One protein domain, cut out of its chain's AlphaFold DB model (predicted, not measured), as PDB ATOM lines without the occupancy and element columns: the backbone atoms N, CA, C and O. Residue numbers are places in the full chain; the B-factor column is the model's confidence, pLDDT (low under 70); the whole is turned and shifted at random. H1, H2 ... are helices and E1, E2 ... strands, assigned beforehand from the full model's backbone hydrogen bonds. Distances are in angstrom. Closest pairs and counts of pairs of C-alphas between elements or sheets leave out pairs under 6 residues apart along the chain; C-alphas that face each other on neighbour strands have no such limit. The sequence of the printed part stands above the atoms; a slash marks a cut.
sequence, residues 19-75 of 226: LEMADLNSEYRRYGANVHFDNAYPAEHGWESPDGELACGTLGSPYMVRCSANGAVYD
ATOM      1  N   LEU A  19     191.651 210.955 142.686       85.19
ATOM      2  CA  LEU A  19     192.210 212.307 142.615       85.19
ATOM      3  C   LEU A  19     191.331 213.285 141.824       85.19
ATOM      4  O   LEU A  19     191.243 214.436 142.229       85.19
ATOM      5  N   GLU A  20     190.593 212.825 140.812       88.19
ATOM      6  CA  GLU A  20     189.662 213.674 140.047       88.19
ATOM      7  C   GLU A  20     188.593 214.283 140.966       88.19
ATOM      8  O   GLU A  20     188.287 215.470 140.907       88.19
ATOM      9  N   MET A  21     188.065 213.489 141.905       90.44
ATOM     10  CA  MET A  21     187.080 213.974 142.877       90.44
ATOM     11  C   MET A  21     187.706 214.881 143.946       90.44
ATOM     12  O   MET A  21     187.026 215.754 144.490       90.44
ATOM     13  N   ALA A  22     188.994 214.700 144.257       89.25
ATOM     14  CA  ALA A  22     189.725 215.607 145.143       89.25
ATOM     15  C   ALA A  22     189.983 216.968 144.476       89.25
ATOM     16  O   ALA A  22     189.841 218.007 145.136       89.25
ATOM     17  N   ASP A  23     190.295 216.965 143.181       92.88
ATOM     18  CA  ASP A  23     190.458 218.168 142.368       92.88
ATOM     19  C   ASP A  23     189.122 218.898 142.214       92.88
ATOM     20  O   ASP A  23     189.054 220.094 142.497       92.88
ATOM     21  N   LEU A  24     188.031 218.176 141.939       92.56
ATOM     22  CA  LEU A  24     186.681 218.742 141.892       92.56
ATOM     23  C   LEU A  24     186.275 219.393 143.226       92.56
ATOM     24  O   LEU A  24     185.777 220.519 143.261       92.56
ATOM     25  N   ASN A  25     186.528 218.726 144.358       93.25
ATOM     26  CA  ASN A  25     186.296 219.313 145.684       93.25
ATOM     27  C   ASN A  25     187.138 220.586 145.900       93.25
ATOM     28  O   ASN A  25     186.655 221.556 146.488       93.25
ATOM     29  N   SER A  26     188.381 220.604 145.417       94.88
ATOM     30  CA  SER A  26     189.257 221.779 145.502       94.88
ATOM     31  C   SER A  26     188.752 222.930 144.631       94.88
ATOM     32  O   SER A  26     188.735 224.079 145.079       94.88
ATOM     33  N   GLU A  27     188.276 222.632 143.424       95.94
ATOM     34  CA  GLU A  27     187.668 223.597 142.513       95.94
ATOM     35  C   GLU A  27     186.410 224.235 143.119       95.94
ATOM     36  O   GLU A  27     186.328 225.461 143.219       95.94
ATOM     37  N   TYR A  28     185.459 223.438 143.613       95.06
ATOM     38  CA  TYR A  28     184.239 223.977 144.223       95.06
ATOM     39  C   TYR A  28     184.531 224.857 145.444       95.06
ATOM     40  O   TYR A  28     183.932 225.925 145.603       95.06
ATOM     41  N   ARG A  29     185.491 224.459 146.290       95.12
ATOM     42  CA  ARG A  29     185.933 225.282 147.428       95.12
ATOM     43  C   ARG A  29     186.562 226.595 146.977       95.12
ATOM     44  O   ARG A  29     186.316 227.622 147.607       95.12
ATOM     45  N   ARG A  30     187.332 226.590 145.884       96.81
ATOM     46  CA  ARG A  30     187.913 227.810 145.301       96.81
ATOM     47  C   ARG A  30     186.837 228.815 144.889       96.81
ATOM     48  O   ARG A  30     187.046 230.013 145.058       96.81
ATOM     49  N   TYR A  31     185.689 228.345 144.406       97.06
ATOM     50  CA  TYR A  31     184.538 229.192 144.071       97.06
ATOM     51  C   TYR A  31     183.618 229.509 145.266       97.06
ATOM     52  O   TYR A  31     182.576 230.136 145.086       97.06
ATOM     53  N   GLY A  32     183.994 229.123 146.490       95.69
ATOM     54  CA  GLY A  32     183.262 229.462 147.713       95.69
ATOM     55  C   GLY A  32     182.058 228.566 148.014       95.69
ATOM     56  O   GLY A  32     181.222 228.936 148.838       95.69
ATOM     57  N   ALA A  33     181.946 227.395 147.376       94.06
ATOM     58  CA  ALA A  33     180.882 226.447 147.684       94.06
ATOM     59  C   ALA A  33     181.063 225.824 149.080       94.06
ATOM     60  O   ALA A  33     182.179 225.515 149.508       94.06
ATOM     61  N   ASN A  34     179.949 225.578 149.774       90.88
ATOM     62  CA  ASN A  34     179.940 224.748 150.977       90.88
ATOM     63  C   ASN A  34     179.930 223.268 150.566       90.88
ATOM     64  O   ASN A  34     178.902 222.755 150.129       90.88
ATOM     65  N   VAL A  35     181.081 222.601 150.671       91.69
ATOM     66  CA  VAL A  35     181.272 221.230 150.178       91.69
ATOM     67  C   VAL A  35     181.338 220.239 151.334       91.69
ATOM     68  O   VAL A  35     182.132 220.404 152.262       91.69
ATOM     69  N   HIS A  36     180.570 219.157 151.227       90.31
ATOM     70  CA  HIS A  36     180.781 217.940 152.002       90.31
ATOM     71  C   HIS A  36     181.450 216.905 151.101       90.31
ATOM     72  O   HIS A  36     180.951 216.607 150.020       90.31
ATOM     73  N   PHE A  37     182.590 216.380 151.539       90.50
ATOM     74  CA  PHE A  37     183.362 215.397 150.792       90.50
ATOM     75  C   PHE A  37     183.543 214.148 151.648       90.50
ATOM     76  O   PHE A  37     184.332 214.160 152.598       90.50
ATOM     77  N   ASP A  38     182.795 213.094 151.325       87.50
ATOM     78  CA  ASP A  38     182.883 211.811 152.015       87.50
ATOM     79  C   ASP A  38     183.708 210.805 151.203       87.50
ATOM     80  O   ASP A  38     183.544 210.628 149.999       87.50
ATOM     81  N   ASN A  39     184.631 210.155 151.894       86.62
ATOM     82  CA  ASN A  39     185.523 209.115 151.395       86.62
ATOM     83  C   ASN A  39     185.885 208.108 152.500       86.62
ATOM     84  O   ASN A  39     186.895 207.397 152.424       86.62
ATOM     85  N   ALA A  40     185.073 208.064 153.559       87.44
ATOM     86  CA  ALA A  40     185.255 207.141 154.667       87.44
ATOM     87  C   ALA A  40     184.970 205.688 154.256       87.44
ATOM     88  O   ALA A  40     185.462 204.761 154.901       87.44
ATOM     89  N   TYR A  41     184.221 205.487 153.168       89.81
ATOM     90  CA  TYR A  41     183.799 204.176 152.689       89.81
ATOM     91  C   TYR A  41     184.687 203.664 151.546       89.81
ATOM     92  O   TYR A  41     185.072 204.429 150.657       89.81
ATOM     93  N   PRO A  42     185.015 202.359 151.528       89.19
ATOM     94  CA  PRO A  42     185.830 201.745 150.486       89.19
ATOM     95  C   PRO A  42     184.992 201.379 149.246       89.19
ATOM     96  O   PRO A  42     185.102 200.253 148.759       89.19
ATOM     97  N   ALA A  43     184.147 202.299 148.779       92.38
ATOM     98  CA  ALA A  43     183.281 202.083 147.625       92.38
ATOM     99  C   ALA A  43     184.100 201.901 146.333       92.38
ATOM    100  O   ALA A  43     185.071 202.628 146.095       92.38
ATOM    101  N   GLU A  44     183.711 200.930 145.509       93.06
ATOM    102  CA  GLU A  44     184.083 200.877 144.093       93.06
ATOM    103  C   GLU A  44     183.210 201.835 143.267       93.06
ATOM    104  O   GLU A  44     182.358 202.545 143.798       93.06
ATOM    105  N   HIS A  45     183.459 201.904 141.960       95.44
ATOM    106  CA  HIS A  45     182.718 202.794 141.071       95.44
ATOM    107  C   HIS A  45     181.263 202.336 140.890       95.44
ATOM    108  O   HIS A  45     181.009 201.321 140.240       95.44
ATOM    109  N   GLY A  46     180.329 203.104 141.452       95.81
ATOM    110  CA  GLY A  46     178.886 202.909 141.341       95.81
ATOM    111  C   GLY A  46     178.107 203.958 142.138       95.81
ATOM    112  O   GLY A  46     178.695 204.730 142.901       95.81
ATOM    113  N   TRP A  47     176.790 203.990 141.955       97.75
ATOM    114  CA  TRP A  47     175.877 204.774 142.777       97.75
ATOM    115  C   TRP A  47     175.700 204.109 144.136       97.75
ATOM    116  O   TRP A  47     175.319 202.941 144.214       97.75
ATOM    117  N   GLU A  48     175.973 204.852 145.204       97.50
ATOM    118  CA  GLU A  48     175.822 204.356 146.567       97.50
ATOM    119  C   GLU A  48     174.416 204.646 147.093       97.50
ATOM    120  O   GLU A  48     173.948 205.781 147.032       97.50
ATOM    121  N   SER A  49     173.749 203.630 147.635       98.12
ATOM    122  CA  SER A  49     172.504 203.805 148.383       98.12
ATOM    123  C   SER A  49     172.278 202.644 149.366       98.12
ATOM    124  O   SER A  49     172.920 201.590 149.257       98.12
ATOM    125  N   PRO A  50     171.306 202.767 150.290       97.88
ATOM    126  CA  PRO A  50     170.864 201.644 151.116       97.88
ATOM    127  C   PRO A  50     170.280 200.452 150.335       97.88
ATOM    128  O   PRO A  50     170.239 199.341 150.878       97.88
ATOM    129  N   ASP A  51     169.836 200.668 149.094       98.00
ATOM    130  CA  ASP A  51     169.099 199.693 148.278       98.00
ATOM    131  C   ASP A  51     169.942 199.049 147.177       98.00
ATOM    132  O   ASP A  51     169.464 198.126 146.520       98.00
ATOM    133  N   GLY A  52     171.184 199.503 146.984       98.06
ATOM    134  CA  GLY A  52     172.085 198.926 145.991       98.06
ATOM    135  C   GLY A  52     172.295 197.425 146.202       98.06
ATOM    136  O   GLY A  52     172.565 196.969 147.320       98.06
ATOM    137  N   GLU A  53     172.184 196.643 145.126       98.06
ATOM    138  CA  GLU A  53     172.314 195.183 145.210       98.06
ATOM    139  C   GLU A  53     173.768 194.692 145.337       98.06
ATOM    140  O   GLU A  53     174.018 193.588 145.832       98.06
ATOM    141  N   LEU A  54     174.751 195.501 144.933       97.94
ATOM    142  CA  LEU A  54     176.163 195.131 144.983       97.94
ATOM    143  C   LEU A  54     176.805 195.518 146.317       97.94
ATOM    144  O   LEU A  54     176.551 196.576 146.888       97.94
ATOM    145  N   ALA A  55     177.726 194.687 146.804       96.56
ATOM    146  CA  ALA A  55     178.546 195.058 147.953       96.56
ATOM    147  C   ALA A  55     179.407 196.299 147.641       96.56
ATOM    148  O   ALA A  55     179.916 196.436 146.533       96.56
ATOM    149  N   CYS A  56     179.637 197.156 148.643       95.12
ATOM    150  CA  CYS A  56     180.405 198.409 148.543       95.12
ATOM    151  C   CYS A  56     181.665 198.327 147.661       95.12
ATOM    152  O   CYS A  56     181.915 199.206 146.848       95.12
ATOM    153  N   GLY A  57     182.467 197.270 147.820       94.62
ATOM    154  CA  GLY A  57     183.736 197.084 147.109       94.62
ATOM    155  C   GLY A  57     183.635 196.317 145.787       94.62
ATOM    156  O   GLY A  57     184.648 195.783 145.337       94.62
ATOM    157  N   THR A  58     182.441 196.191 145.205       95.69
ATOM    158  CA  THR A  58     182.203 195.454 143.960       95.69
ATOM    159  C   THR A  58     182.088 196.416 142.786       95.69
ATOM    160  O   THR A  58     181.246 197.307 142.783       95.69
ATOM    161  N   LEU A  59     182.909 196.192 141.759       94.75
ATOM    162  CA  LEU A  59     182.801 196.864 140.467       94.75
ATOM    163  C   LEU A  59     182.060 195.954 139.482       94.75
ATOM    164  O   LEU A  59     182.544 194.862 139.182       94.75
ATOM    165  N   GLY A  60     180.922 196.407 138.958       96.12
ATOM    166  CA  GLY A  60     180.164 195.681 137.938       96.12
ATOM    167  C   GLY A  60     178.746 196.216 137.760       96.12
ATOM    168  O   GLY A  60     178.290 197.030 138.555       96.12
ATOM    169  N   SER A  61     178.053 195.736 136.725       97.25
ATOM    170  CA  SER A  61     176.626 196.017 136.505       97.25
ATOM    171  C   SER A  61     175.779 195.498 137.682       97.25
ATOM    172  O   SER A  61     176.087 194.410 138.179       97.25
ATOM    173  N   PRO A  62     174.754 196.243 138.145       98.06
ATOM    174  CA  PRO A  62     174.195 197.479 137.573       98.06
ATOM    175  C   PRO A  62     174.853 198.771 138.081       98.06
ATOM    176  O   PRO A  62     174.284 199.850 137.932       98.06
ATOM    177  N   TYR A  63     176.036 198.672 138.695       98.19
ATOM    178  CA  TYR A  63     176.748 199.779 139.339       98.19
ATOM    179  C   TYR A  63     175.941 200.430 140.472       98.19
ATOM    180  O   TYR A  63     176.090 201.619 140.731       98.19
ATOM    181  N   MET A  64     175.109 199.645 141.162       98.44
ATOM    182  CA  MET A  64     174.345 200.062 142.342       98.44
ATOM    183  C   MET A  64     174.954 199.388 143.569       98.44
ATOM    184  O   MET A  64     174.804 198.183 143.761       98.44
ATOM    185  N   VAL A  65     175.707 200.145 144.362       97.94
ATOM    186  CA  VAL A  65     176.481 199.622 145.492       97.94
ATOM    187  C   VAL A  65     175.858 200.023 146.822       97.94
ATOM    188  O   VAL A  65     175.312 201.110 146.977       97.94
ATOM    189  N   ARG A  66     176.005 199.156 147.819       97.69
ATOM    190  CA  ARG A  66     175.588 199.407 149.194       97.69
ATOM    191  C   ARG A  66     176.778 199.361 150.128       97.69
ATOM    192  O   ARG A  66     177.452 198.330 150.266       97.69
ATOM    193  N   CYS A  67     177.023 200.476 150.807       96.81
ATOM    194  CA  CYS A  67     178.113 200.595 151.758       96.81
ATOM    195  C   CYS A  67     177.646 200.421 153.200       96.81
ATOM    196  O   CYS A  67     176.488 200.620 153.564       96.81
ATOM    197  N   SER A  68     178.549 199.942 154.049       94.88
ATOM    198  CA  SER A  68     178.286 199.784 155.476       94.88
ATOM    199  C   SER A  68     179.577 199.977 156.260       94.88
ATOM    200  O   SER A  68     180.647 199.555 155.819       94.88
ATOM    201  N   ALA A  69     179.475 200.596 157.431       89.50
ATOM    202  CA  ALA A  69     180.568 200.733 158.383       89.50
ATOM    203  C   ALA A  69     180.041 200.483 159.796       89.50
ATOM    204  O   ALA A  69     178.958 200.937 160.154       89.50
ATOM    205  N   ASN A  70     180.807 199.754 160.612       89.94
ATOM    206  CA  ASN A  70     180.476 199.488 162.018       89.94
ATOM    207  C   ASN A  70     179.063 198.903 162.235       89.94
ATOM    208  O   ASN A  70     178.386 199.242 163.201       89.94
ATOM    209  N   GLY A  71     178.609 198.037 161.323       89.12
ATOM    210  CA  GLY A  71     177.290 197.397 161.399       89.12
ATOM    211  C   GLY A  71     176.110 198.282 160.981       89.12
ATOM    212  O   GLY A  71     174.974 197.820 161.051       89.12
ATOM    213  N   ALA A  72     176.355 199.513 160.525       93.69
ATOM    214  CA  ALA A  72     175.337 200.408 159.986       93.69
ATOM    215  C   ALA A  72     175.502 200.578 158.471       93.69
ATOM    216  O   ALA A  72     176.620 200.696 157.966       93.69
ATOM    217  N   VAL A  73     174.375 200.601 157.762       96.00
ATOM    218  CA  VAL A  73     174.309 200.909 156.329       96.00
ATOM    219  C   VAL A  73     174.556 202.400 156.143       96.00
ATOM    220  O   VAL A  73     174.013 203.212 156.896       96.00
ATOM    221  N   TYR A  74     175.400 202.747 155.178       96.25
ATOM    222  CA  TYR A  74     175.577 204.130 154.773       96.25
ATOM    223  C   TYR A  74     174.440 204.550 153.842       96.25
ATOM    224  O   TYR A  74     173.868 203.732 153.131       96.25
ATOM    225  N   ASP A  75     174.069 205.821 153.920       96.88
ATOM    226  CA  ASP A  75     173.007 206.404 153.112       96.88
ATOM    227  C   ASP A  75     173.521 207.739 152.570       96.88
ATOM    228  O   ASP A  75     173.359 208.804 153.190       96.88
TER     229      ASP A  75
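What this domain is: This is residues 19 to 75 of the 226 residues of an uncharacterized protein of Paraburkholderia sp. HC6.4b (UniProt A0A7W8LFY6). The printed part has little regular structure: a single helix, H1, at one end, and at the other a small head of loops round one short strand, E1, with a long unnamed stretch joining them. Residues 27 to 32 stick out. It has 57 residues, H1 then E1, is mostly helix though only 15 residues are in named elements, and is loose, with a radius of gyration of the C-alphas of 13.2 A and spans of 36 by 24 by 16 A.

How they stand to each other: H1, residues 19 to 30, and E1, residues 64 to 66, are apart. Every O i to N i+4 pair of H1 is within hydrogen-bond range. E1 pairs with no named strand, but residues 47 to 48 pair with its residues 64 to 65, and residues 54 to 55 with 65 to 66, both parallel. Residues 68 to 69 pair with 72 to 73, antiparallel.

Where its parts are: H1 is 16.3 A long from C-alpha 19 at (192.210, 212.307, 142.615). E1 is 7.0 A long and ends at C-alpha 66 at (175.588, 199.407, 149.194).

The domain as a whole: The C-alphas farthest apart, of Tyr 31 and Gly 71, are 36.9 A apart. The link from H1 to E1 is long, 33 residues. The printed part has no cut, and no printed residue is under 70 in pLDDT.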